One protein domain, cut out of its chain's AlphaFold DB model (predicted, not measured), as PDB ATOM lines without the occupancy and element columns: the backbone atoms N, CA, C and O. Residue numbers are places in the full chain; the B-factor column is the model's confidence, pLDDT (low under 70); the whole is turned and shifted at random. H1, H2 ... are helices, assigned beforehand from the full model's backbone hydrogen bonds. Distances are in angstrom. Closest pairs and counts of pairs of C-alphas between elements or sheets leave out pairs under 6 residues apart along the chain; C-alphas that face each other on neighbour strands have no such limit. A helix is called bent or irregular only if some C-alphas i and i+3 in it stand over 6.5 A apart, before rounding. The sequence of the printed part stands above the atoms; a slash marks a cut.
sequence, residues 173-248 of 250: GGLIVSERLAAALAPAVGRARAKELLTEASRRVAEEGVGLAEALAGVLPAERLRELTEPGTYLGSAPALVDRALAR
ATOM      1  N   GLY A 173      -5.340 -89.080-103.990       89.31
ATOM      2  CA  GLY A 173      -4.531 -89.352-102.799       89.31
ATOM      3  C   GLY A 173      -5.049 -90.526-101.957       89.31
ATOM      4  O   GLY A 173      -4.807 -90.569-100.755       89.31
ATOM      5  N   GLY A 174      -5.797 -91.464-102.554       90.44
ATOM      6  CA  GLY A 174      -6.418 -92.603-101.862       90.44
ATOM      7  C   GLY A 174      -7.834 -92.343-101.328       90.44
ATOM      8  O   GLY A 174      -8.456 -93.259-100.793       90.44
ATOM      9  N   LEU A 175      -8.392 -91.138-101.502       93.00
ATOM     10  CA  LEU A 175      -9.756 -90.815-101.054       93.00
ATOM     11  C   LEU A 175     -10.846 -91.635-101.759       93.00
ATOM     12  O   LEU A 175     -11.916 -91.848-101.183       93.00
ATOM     13  N   ILE A 176     -10.573 -92.146-102.963       94.69
ATOM     14  CA  ILE A 176     -11.503 -92.989-103.729       94.69
ATOM     15  C   ILE A 176     -11.916 -94.278-102.994       94.69
ATOM     16  O   ILE A 176     -12.995 -94.800-103.248       94.69
ATOM     17  N   VAL A 177     -11.111 -94.756-102.037       95.12
ATOM     18  CA  VAL A 177     -11.428 -95.920-101.185       95.12
ATOM     19  C   VAL A 177     -11.782 -95.542 -99.743       95.12
ATOM     20  O   VAL A 177     -11.739 -96.379 -98.842       95.12
ATOM     21  N   SER A 178     -12.166 -94.290 -99.488       93.44
ATOM     22  CA  SER A 178     -12.527 -93.811 -98.142       93.44
ATOM     23  C   SER A 178     -13.638 -94.632 -97.468       93.44
ATOM     24  O   SER A 178     -13.599 -94.834 -96.253       93.44
ATOM     25  N   GLU A 179     -14.584 -95.192 -98.227       94.69
ATOM     26  CA  GLU A 179     -15.610 -96.092 -97.678       94.69
ATOM     27  C   GLU A 179     -15.035 -97.394 -97.098       94.69
ATOM     28  O   GLU A 179     -15.508 -97.867 -96.060       94.69
ATOM     29  N   ARG A 180     -13.961 -97.935 -97.693       95.50
ATOM     30  CA  ARG A 180     -13.254 -99.119 -97.188       95.50
ATOM     31  C   ARG A 180     -12.661 -98.826 -95.816       95.50
ATOM     32  O   ARG A 180     -12.756 -99.652 -94.907       95.50
ATOM     33  N   LEU A 181     -12.084 -97.634 -95.648       94.75
ATOM     34  CA  LEU A 181     -11.550 -97.176 -94.366       94.75
ATOM     35  C   LEU A 181     -12.679 -96.979 -93.349       94.75
ATOM     36  O   LEU A 181     -12.528 -97.384 -92.199       94.75
ATOM     37  N   ALA A 182     -13.824 -96.426 -93.756       94.62
ATOM     38  CA  ALA A 182     -14.969 -96.248 -92.864       94.62
ATOM     39  C   ALA A 182     -15.464 -97.595 -92.322       94.62
ATOM     40  O   ALA A 182     -15.675 -97.743 -91.115       94.62
ATOM     41  N   ALA A 183     -15.590 -98.594 -93.200       94.81
ATOM     42  CA  ALA A 183     -15.976 -99.951 -92.833       94.81
ATOM     43  C   ALA A 183     -14.936-100.634 -91.929       94.81
ATOM     44  O   ALA A 183     -15.313-101.318 -90.980       94.81
ATOM     45  N   ALA A 184     -13.640-100.421 -92.181       94.25
ATOM     46  CA  ALA A 184     -12.562-100.996 -91.378       94.25
ATOM     47  C   ALA A 184     -12.429-100.354 -89.985       94.25
ATOM     48  O   ALA A 184     -12.112-101.049 -89.021       94.25
ATOM     49  N   LEU A 185     -12.673 -99.046 -89.867       93.56
ATOM     50  CA  LEU A 185     -12.564 -98.298 -88.609       93.56
ATOM     51  C   LEU A 185     -13.806 -98.447 -87.722       93.56
ATOM     52  O   LEU A 185     -13.689 -98.448 -86.495       93.56
ATOM     53  N   ALA A 186     -14.996 -98.585 -88.315       95.62
ATOM     54  CA  ALA A 186     -16.257 -98.602 -87.575       95.62
ATOM     55  C   ALA A 186     -16.330 -99.638 -86.429       95.62
ATOM     56  O   ALA A 186     -16.851 -99.267 -85.376       95.62
ATOM     57  N   PRO A 187     -15.810-100.879 -86.556       95.00
ATOM     58  CA  PRO A 187     -15.795-101.843 -85.452       95.00
ATOM     59  C   PRO A 187     -14.933-101.420 -84.256       95.00
ATOM     60  O   PRO A 187     -15.229-101.811 -83.134       95.00
ATOM     61  N   ALA A 188     -13.877-100.632 -84.485       90.38
ATOM     62  CA  ALA A 188     -12.924-100.247 -83.447       90.38
ATOM     63  C   ALA A 188     -13.312 -98.941 -82.739       90.38
ATOM     64  O   ALA A 188     -13.169 -98.834 -81.524       90.38
ATOM     65  N   VAL A 189     -13.796 -97.945 -83.489       92.38
ATOM     66  CA  VAL A 189     -14.043 -96.589 -82.957       92.38
ATOM     67  C   VAL A 189     -15.509 -96.152 -83.021       92.38
ATOM     68  O   VAL A 189     -15.863 -95.089 -82.520       92.38
ATOM     69  N   GLY A 190     -16.380 -96.958 -83.627       95.69
ATOM     70  CA  GLY A 190     -17.765 -96.594 -83.905       95.69
ATOM     71  C   GLY A 190     -17.918 -95.762 -85.182       95.69
ATOM     72  O   GLY A 190     -17.021 -95.039 -85.616       95.69
ATOM     73  N   ARG A 191     -19.097 -95.854 -85.810       95.56
ATOM     74  CA  ARG A 191     -19.379 -95.229 -87.118       95.56
ATOM     75  C   ARG A 191     -19.234 -93.705 -87.114       95.56
ATOM     76  O   ARG A 191     -18.682 -93.151 -88.057       95.56
ATOM     77  N   ALA A 192     -19.728 -93.041 -86.066       96.62
ATOM     78  CA  ALA A 192     -19.658 -91.583 -85.952       96.62
ATOM     79  C   ALA A 192     -18.201 -91.105 -85.917       96.62
ATOM     80  O   ALA A 192     -17.804 -90.264 -86.720       96.62
ATOM     81  N   ARG A 193     -17.377 -91.737 -85.073       95.81
ATOM     82  CA  ARG A 193     -15.963 -91.392 -84.952       95.81
ATOM     83  C   ARG A 193     -15.162 -91.726 -86.209       95.81
ATOM     84  O   ARG A 193     -14.322 -90.933 -86.615       95.81
ATOM     85  N   ALA A 194     -15.435 -92.864 -86.851       95.88
ATOM     86  CA  ALA A 194     -14.805 -93.223 -88.123       95.88
ATOM     87  C   ALA A 194     -15.083 -92.168 -89.207       95.88
ATOM     88  O   ALA A 194     -14.171 -91.769 -89.929       95.88
ATOM     89  N   LYS A 195     -16.324 -91.671 -89.281       96.38
ATOM     90  CA  LYS A 195     -16.704 -90.591 -90.197       96.38
ATOM     91  C   LYS A 195     -15.950 -89.295 -89.892       96.38
ATOM     92  O   LYS A 195     -15.394 -88.713 -90.813       96.38
ATOM     93  N   GLU A 196     -15.901 -88.870 -88.629       96.62
ATOM     94  CA  GLU A 196     -15.155 -87.670 -88.215       96.62
ATOM     95  C   GLU A 196     -13.674 -87.748 -88.604       96.62
ATOM     96  O   GLU A 196     -13.150 -86.814 -89.207       96.62
ATOM     97  N   LEU A 197     -13.015 -88.877 -88.311       95.69
ATOM     98  CA  LEU A 197     -11.608 -89.100 -88.655       95.69
ATOM     99  C   LEU A 197     -11.368 -89.011 -90.165       95.69
ATOM    100  O   LEU A 197     -10.393 -88.403 -90.596       95.69
ATOM    101  N   LEU A 198     -12.262 -89.583 -90.976       95.88
ATOM    102  CA  LEU A 198     -12.144 -89.535 -92.433       95.88
ATOM    103  C   LEU A 198     -12.461 -88.161 -93.014       95.88
ATOM    104  O   LEU A 198     -11.835 -87.772 -93.995       95.88
ATOM    105  N   THR A 199     -13.397 -87.413 -92.426       96.44
ATOM    106  CA  THR A 199     -13.651 -86.019 -92.812       96.44
ATOM    107  C   THR A 199     -12.418 -85.158 -92.555       96.44
ATOM    108  O   THR A 199     -11.992 -84.437 -93.455       96.44
ATOM    109  N   GLU A 200     -11.801 -85.291 -91.381       95.81
ATOM    110  CA  GLU A 200     -10.579 -84.557 -91.056       95.81
ATOM    111  C   GLU A 200      -9.410 -84.973 -91.959       95.81
ATOM    112  O   GLU A 200      -8.730 -84.122 -92.527       95.81
ATOM    113  N   ALA A 201      -9.221 -86.273 -92.191       95.94
ATOM    114  CA  ALA A 201      -8.187 -86.752 -93.102       95.94
ATOM    115  C   ALA A 201      -8.405 -86.266 -94.544       95.94
ATOM    116  O   ALA A 201      -7.450 -85.870 -95.204       95.94
ATOM    117  N   SER A 202      -9.653 -86.229 -95.023       95.88
ATOM    118  CA  SER A 202      -9.987 -85.710 -96.359       95.88
ATOM    119  C   SER A 202      -9.659 -84.225 -96.493       95.88
ATOM    120  O   SER A 202      -9.133 -83.803 -97.522       95.88
ATOM    121  N   ARG A 203      -9.926 -83.440 -95.442       95.88
ATOM    122  CA  ARG A 203      -9.555 -82.023 -95.371       95.88
ATOM    123  C   ARG A 203      -8.038 -81.852 -95.470       95.88
ATOM    124  O   ARG A 203      -7.572 -81.066 -96.285       95.88
ATOM    125  N   ARG A 204      -7.273 -82.652 -94.720       95.38
ATOM    126  CA  ARG A 204      -5.803 -82.642 -94.773       95.38
ATOM    127  C   ARG A 204      -5.252 -83.032 -96.144       95.38
ATOM    128  O   ARG A 204      -4.361 -82.357 -96.636       95.38
ATOM    129  N   VAL A 205      -5.805 -84.056 -96.802       95.69
ATOM    130  CA  VAL A 205      -5.410 -84.418 -98.181       95.69
ATOM    131  C   VAL A 205      -5.619 -83.237 -99.139       95.69
ATOM    132  O   VAL A 205      -4.751 -82.955 -99.962       95.69
ATOM    133  N   ALA A 206      -6.738 -82.518 -99.013       92.81
ATOM    134  CA  ALA A 206      -7.053 -81.381 -99.875       92.81
ATOM    135  C   ALA A 206      -6.195 -80.132 -99.599       92.81
ATOM    136  O   ALA A 206      -5.827 -79.430-100.537       92.81
ATOM    137  N   GLU A 207      -5.895 -79.839 -98.331       94.88
ATOM    138  CA  GLU A 207      -5.158 -78.632 -97.929       94.88
ATOM    139  C   GLU A 207      -3.634 -78.813 -97.953       94.88
ATOM    140  O   GLU A 207      -2.911 -77.898 -98.343       94.88
ATOM    141  N   GLU A 208      -3.141 -79.978 -97.527       94.50
ATOM    142  CA  GLU A 208      -1.710 -80.261 -97.347       94.50
ATOM    143  C   GLU A 208      -1.111 -81.032 -98.539       94.50
ATOM    144  O   GLU A 208       0.108 -81.097 -98.676       94.50
ATOM    145  N   GLY A 209      -1.942 -81.630 -99.405       91.12
ATOM    146  CA  GLY A 209      -1.489 -82.427-100.554       91.12
ATOM    147  C   GLY A 209      -0.866 -83.782-100.188       91.12
ATOM    148  O   GLY A 209      -0.226 -84.413-101.028       91.12
ATOM    149  N   VAL A 210      -1.034 -84.231 -98.942       93.75
ATOM    150  CA  VAL A 210      -0.555 -85.534 -98.450       93.75
ATOM    151  C   VAL A 210      -1.480 -86.676 -98.881       93.75
ATOM    152  O   VAL A 210      -2.645 -86.464 -99.212       93.75
ATOM    153  N   GLY A 211      -0.990 -87.917 -98.847       94.25
ATOM    154  CA  GLY A 211      -1.827 -89.097 -99.092       94.25
ATOM    155  C   GLY A 211      -2.739 -89.434 -97.904       94.25
ATOM    156  O   GLY A 211      -2.409 -89.160 -96.752       94.25
ATOM    157  N   LEU A 212      -3.863 -90.115 -98.151       94.69
ATOM    158  CA  LEU A 212      -4.823 -90.503 -97.108       94.69
ATOM    159  C   LEU A 212      -4.188 -91.360 -95.998       94.69
ATOM    160  O   LEU A 212      -4.532 -91.208 -94.828       94.69
ATOM    161  N   ALA A 213      -3.240 -92.239 -96.343       94.50
ATOM    162  CA  ALA A 213      -2.522 -93.053 -95.361       94.50
ATOM    163  C   ALA A 213      -1.694 -92.195 -94.387       94.50
ATOM    164  O   ALA A 213      -1.637 -92.496 -93.198       94.50
ATOM    165  N   GLU A 214      -1.094 -91.110 -94.876       95.12
ATOM    166  CA  GLU A 214      -0.349 -90.148 -94.060       95.12
ATOM    167  C   GLU A 214      -1.296 -89.261 -93.243       95.12
ATOM    168  O   GLU A 214      -1.077 -89.031 -92.052       95.12
ATOM    169  N   ALA A 215      -2.412 -88.836 -93.840       95.38
ATOM    170  CA  ALA A 215      -3.442 -88.065 -93.151       95.38
ATOM    171  C   ALA A 215      -4.064 -88.824 -91.957       95.38
ATOM    172  O   ALA A 215      -4.487 -88.199 -90.982       95.38
ATOM    173  N   LEU A 216      -4.082 -90.162 -92.015       94.69
ATOM    174  CA  LEU A 216      -4.568 -91.069 -90.966       94.69
ATOM    175  C   LEU A 216      -3.451 -91.675 -90.097       94.69
ATOM    176  O   LEU A 216      -3.705 -92.630 -89.354       94.69
ATOM    177  N   ALA A 217      -2.223 -91.158 -90.171       94.00
ATOM    178  CA  ALA A 217      -1.110 -91.675 -89.382       94.00
ATOM    179  C   ALA A 217      -1.456 -91.735 -87.880       94.00
ATOM    180  O   ALA A 217      -1.992 -90.790 -87.302       94.00
ATOM    181  N   GLY A 218      -1.168 -92.876 -87.247       90.44
ATOM    182  CA  GLY A 218      -1.461 -93.118 -85.828       90.44
ATOM    183  C   GLY A 218      -2.876 -93.626 -85.525       90.44
ATOM    184  O   GLY A 218      -3.119 -94.060 -84.402       90.44
ATOM    185  N   VAL A 219      -3.795 -93.646 -86.499       91.44
ATOM    186  CA  VAL A 219      -5.135 -94.248 -86.325       91.44
ATOM    187  C   VAL A 219      -5.079 -95.778 -86.422       91.44
ATOM    188  O   VAL A 219      -5.768 -96.480 -85.685       91.44
ATOM    189  N   LEU A 220      -4.251 -96.299 -87.330       91.31
ATOM    190  CA  LEU A 220      -3.997 -97.726 -87.550       91.31
ATOM    191  C   LEU A 220      -2.498 -97.951 -87.824       91.31
ATOM    192  O   LEU A 220      -1.793 -96.995 -88.160       91.31
ATOM    193  N   PRO A 221      -2.001 -99.201 -87.727       94.06
ATOM    194  CA  PRO A 221      -0.650 -99.542 -88.170       94.06
ATOM    195  C   PRO A 221      -0.399 -99.114 -89.623       94.06
ATOM    196  O   PRO A 221      -1.282 -99.251 -90.475       94.06
ATOM    197  N   ALA A 222       0.807 -98.628 -89.920       93.12
ATOM    198  CA  ALA A 222       1.151 -98.054 -91.224       93.12
ATOM    199  C   ALA A 222       0.969 -99.052 -92.382       93.12
ATOM    200  O   ALA A 222       0.493 -98.689 -93.455       93.12
ATOM    201  N   GLU A 223       1.300-100.324 -92.165       93.94
ATOM    202  CA  GLU A 223       1.091-101.423 -93.116       93.94
ATOM    203  C   GLU A 223      -0.393-101.574 -93.458       93.94
ATOM    204  O   GLU A 223      -0.757-101.690 -94.627       93.94
ATOM    205  N   ARG A 224      -1.256-101.511 -92.437       94.00
ATOM    206  CA  ARG A 224      -2.702-101.644 -92.608       94.00
ATOM    207  C   ARG A 224      -3.294-100.437 -93.327       94.00
ATOM    208  O   ARG A 224      -4.175-100.616 -94.160       94.00
ATOM    209  N   LEU A 225      -2.812 -99.229 -93.033       93.94
ATOM    210  CA  LEU A 225      -3.220 -98.027 -93.762       93.94
ATOM    211  C   LEU A 225      -2.838 -98.131 -95.237       93.94
ATOM    212  O   LEU A 225      -3.715 -97.963 -96.074       93.94
ATOM    213  N   ARG A 226      -1.589 -98.505 -95.549       92.31
ATOM    214  CA  ARG A 226      -1.129 -98.709 -96.934       92.31
ATOM    215  C   ARG A 226      -2.015 -99.695 -97.696       92.31
ATOM    216  O   ARG A 226      -2.451 -99.382 -98.797       92.31
ATOM    217  N   GLU A 227      -2.325-100.842 -97.093       94.00
ATOM    218  CA  GLU A 227      -3.207-101.852 -97.694       94.00
ATOM    219  C   GLU A 227      -4.632-101.322 -97.927       94.00
ATOM    220  O   GLU A 227      -5.212-101.519 -98.992       94.00
ATOM    221  N   LEU A 228      -5.212-100.647 -96.930       94.50
ATOM    222  CA  LEU A 228      -6.579-100.135 -97.008       94.50
ATOM    223  C   LEU A 228      -6.716 -98.963 -97.986       94.50
ATOM    224  O   LEU A 228      -7.790 -98.782 -98.555       94.50
ATOM    225  N   THR A 229      -5.654 -98.190 -98.204       94.44
ATOM    226  CA  THR A 229      -5.651 -97.075 -99.160       94.44
ATOM    227  C   THR A 229      -5.283 -97.479-100.584       94.44
ATOM    228  O   THR A 229      -5.346 -96.623-101.457       94.44
ATOM    229  N   GLU A 230      -4.912 -98.740-100.836       92.75
ATOM    230  CA  GLU A 230      -4.573 -99.242-102.174       92.75
ATOM    231  C   GLU A 230      -5.847 -99.584-102.977       92.75
ATOM    232  O   GLU A 230      -6.488-100.609-102.688       92.75
ATOM    233  N   PRO A 231      -6.234 -98.780-103.991       92.25
ATOM    234  CA  PRO A 231      -7.496 -98.968-104.701       92.25
ATOM    235  C   PRO A 231      -7.544-100.254-105.524       92.25
ATOM    236  O   PRO A 231      -8.607-100.869-105.621       92.25
ATOM    237  N   GLY A 232      -6.403-100.717-106.050       90.88
ATOM    238  CA  GLY A 232      -6.335-101.924-106.880       90.88
ATOM    239  C   GLY A 232      -6.735-103.211-106.152       90.88
ATOM    240  O   GLY A 232      -7.021-104.222-106.787       90.88
ATOM    241  N   THR A 233      -6.800-103.182-104.817       91.25
ATOM    242  CA  THR A 233      -7.194-104.334-103.988       91.25
ATOM    243  C   THR A 233      -8.646-104.275-103.506       91.25
ATOM    244  O   THR A 233      -9.089-105.162-102.778       91.25
ATOM    245  N   TYR A 234      -9.412-103.259-103.911       94.75
ATOM    246  CA  TYR A 234     -10.793-103.052-103.473       94.75
ATOM    247  C   TYR A 234     -11.792-103.237-104.625       94.75
ATOM    248  O   TYR A 234     -12.562-102.352-104.978       94.75
ATOM    249  N   LEU A 235     -11.759-104.428-105.230       94.62
ATOM    250  CA  LEU A 235     -12.514-104.753-106.450       94.62
ATOM    251  C   LEU A 235     -13.920-105.319-106.185       94.62
ATOM    252  O   LEU A 235     -14.700-105.520-107.117       94.62
ATOM    253  N   GLY A 236     -14.248-105.611-104.922       95.12
ATOM    254  CA  GLY A 236     -15.533-106.191-104.533       95.12
ATOM    255  C   GLY A 236     -15.876-107.444-105.344       95.12
ATOM    256  O   GLY A 236     -15.084-108.375-105.447       95.12
ATOM    257  N   SER A 237     -17.075-107.465-105.931       97.38
ATOM    258  CA  SER A 237     -17.561-108.580-106.755       97.38
ATOM    259  C   SER A 237     -17.258-108.434-108.250       97.38
ATOM    260  O   SER A 237     -17.822-109.191-109.036       97.38
ATOM    261  N   ALA A 238     -16.405-107.489-108.668       96.88
ATOM    262  CA  ALA A 238     -16.143-107.253-110.089       96.88
ATOM    263  C   ALA A 238     -15.722-108.529-110.855       96.88
ATOM    264  O   ALA A 238     -16.356-108.803-111.873       96.88
ATOM    265  N   PRO A 239     -14.782-109.374-110.366       96.44
ATOM    266  CA  PRO A 239     -14.431-110.621-111.057       96.44
ATOM    267  C   PRO A 239     -15.622-111.579-111.209       96.44
ATOM    268  O   PRO A 239     -15.925-112.023-112.310       96.44
ATOM    269  N   ALA A 240     -16.382-111.803-110.134       97.12
ATOM    270  CA  ALA A 240     -17.540-112.698-110.162       97.12
ATOM    271  C   ALA A 240     -18.661-112.201-111.095       97.12
ATOM    272  O   ALA A 240     -19.387-112.999-111.685       97.12
ATOM    273  N   LEU A 241     -18.837-110.883-111.228       97.38
ATOM    274  CA  LEU A 241     -19.801-110.304-112.166       97.38
ATOM    275  C   LEU A 241     -19.355-110.480-113.624       97.38
ATOM    276  O   LEU A 241     -20.206-110.733-114.475       97.38
ATOM    277  N   VAL A 242     -18.049-110.394-113.899       96.56
ATOM    278  CA  VAL A 242     -17.479-110.711-115.218       96.56
ATOM    279  C   VAL A 242     -17.698-112.187-115.547       96.56
ATOM    280  O   VAL A 242     -18.244-112.486-116.608       96.56
ATOM    281  N   ASP A 243     -17.390-113.097-114.621       96.44
ATOM    282  CA  ASP A 243     -17.592-114.539-114.816       96.44
ATOM    283  C   ASP A 243     -19.059-114.870-115.123       96.44
ATOM    284  O   ASP A 243     -19.362-115.625-116.046       96.44
ATOM    285  N   ARG A 244     -20.000-114.246-114.400       96.62
ATOM    286  CA  ARG A 244     -21.440-114.402-114.656       96.62
ATOM    287  C   ARG A 244     -21.863-113.903-116.034       96.62
ATOM    288  O   ARG A 244     -22.779-114.478-116.615       96.62
ATOM    289  N   ALA A 245     -21.258-112.827-116.531       94.81
ATOM    290  CA  ALA A 245     -21.557-112.311-117.861       94.81
ATOM    291  C   ALA A 245     -21.041-113.259-118.953       94.81
ATOM    292  O   ALA A 245     -21.771-113.531-119.899       94.81
ATOM    293  N   LEU A 246     -19.831-113.805-118.788       94.69
ATOM    294  CA  LEU A 246     -19.226-114.748-119.736       94.69
ATOM    295  C   LEU A 246     -19.942-116.105-119.768       94.69
ATOM    296  O   LEU A 246     -20.038-116.720-120.824       94.69
ATOM    297  N   ALA A 247     -20.474-116.564-118.632       95.25
ATOM    298  CA  ALA A 247     -21.194-117.834-118.541       95.25
ATOM    299  C   ALA A 247     -22.634-117.785-119.082       95.25
ATOM    300  O   ALA A 247     -23.271-118.824-119.194       95.25
ATOM    301  N   ARG A 248     -23.180-116.600-119.382       87.19
ATOM    302  CA  ARG A 248     -24.568-116.454-119.850       87.19
ATOM    303  C   ARG A 248     -24.810-117.099-121.221       87.19
ATOM    304  O   ARG A 248     -25.936-117.509-121.490       87.19
TER     305      ARG A 248
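Overview. This is residues 173 to 248 of the 250 residues of a protein of Streptomyces sp. SID8361 (UniProt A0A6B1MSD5). A small, compact helical body has one helical arm that sticks out far from it: residues 235 to 248, of which 238 to 248 belong to H5. In the body, the hairpin of the two longest helices, H1 and H2, has two shorter helices packed on it, H3 on H2 and H4 on H1, and H3 and H4 also meet each other. The printed part has 76 residues with five named helices in the order H1, H2, H3, H4, H5 and no named strand, and its class is all helix. With the arm the whole is loose, with a radius of gyration of the C-alphas of 14.7 A, and elongated, spanning 47 by 27 by 20 A; the arm makes the length.

Arrangement. Begin at the longest helix, H2, residues 191 to 208, and look back across a tight link of one residue to H1, residues 175 to 189. The two touch, and their closest C-alphas, those of Leu 185 and Ala 194, are 5.6 A apart. They run opposite ways at a steep tilt of 37 degrees, only just steep, and form a helical hairpin. Go next to H3, residues 212 to 215, which touches H2; H2 touches it with residues 201 to 205 alone, and the closest C-alphas, those of Ala 201 and Ala 215, are 4.9 A apart. H3 is close to H1 but not clearly touching it, with the C-alphas of Leu 175 and Leu 212 the closest at 6.3 A. Now find H4, residues 222 to 229, which touches H3, the C-alphas of Ala 213 and Leu 225 coming closest at 5.3 A. H4 also touches H1, which meets it with residues 175 to 181 alone; the closest C-alphas, those of Val 177 and Thr 229, are 6.2 A apart. H1 and H4 run opposite ways at a steep tilt of 54 degrees. H2 and H4 are apart. Last comes H5, residues 238 to 248, which is apart from each of the other four helices. In the backbone, H2 and H4 have every O i to N i+4 pair within hydrogen-bond range, H1 has 7 of 11 and H5 has 6 of 7, while H3 is too short for such a pair.

Along the chain. Find C-alpha 191 at (-19.379, -95.229, -87.118); from there H2 runs 25.3 A to C-alpha 208 at (-1.710, -80.261, -97.347). H1 runs from Leu 175, with its C-alpha at (-9.756, -90.815, -101.054), to Val 189, 19.5 A from first to last C-alpha. H1 is irregular: C-alphas 176 and 179 are 7.9 A apart, against about 5 A in a regular helix, and its line is a rough one. H3, from Leu 212 to Ala 215, measures 4.8 A, and H4, from Ala 222 to Thr 229, measures 10.5 A. H5 runs 15.8 A from Ala 238 to Arg 248, whose C-alpha you will find at (-24.568, -116.454, -119.850).

Size, cuts and confidence. The two C-alphas farthest apart are those of Glu 208, in H2, and Arg 248, in H5, at 48.4 A. Set aside residues 235 to 248, which stand free, and the body of 62 residues spans 28 by 24 by 19 A, with a radius of gyration of 10.4 A. The links from H1 to H2 and from H2 to H3 are tight, those from H3 to H4 and from H4 to H5 are short, and none is long. The printed part has no cut. The mean pLDDT of the printed part is 94.4, and no printed residue is under 70.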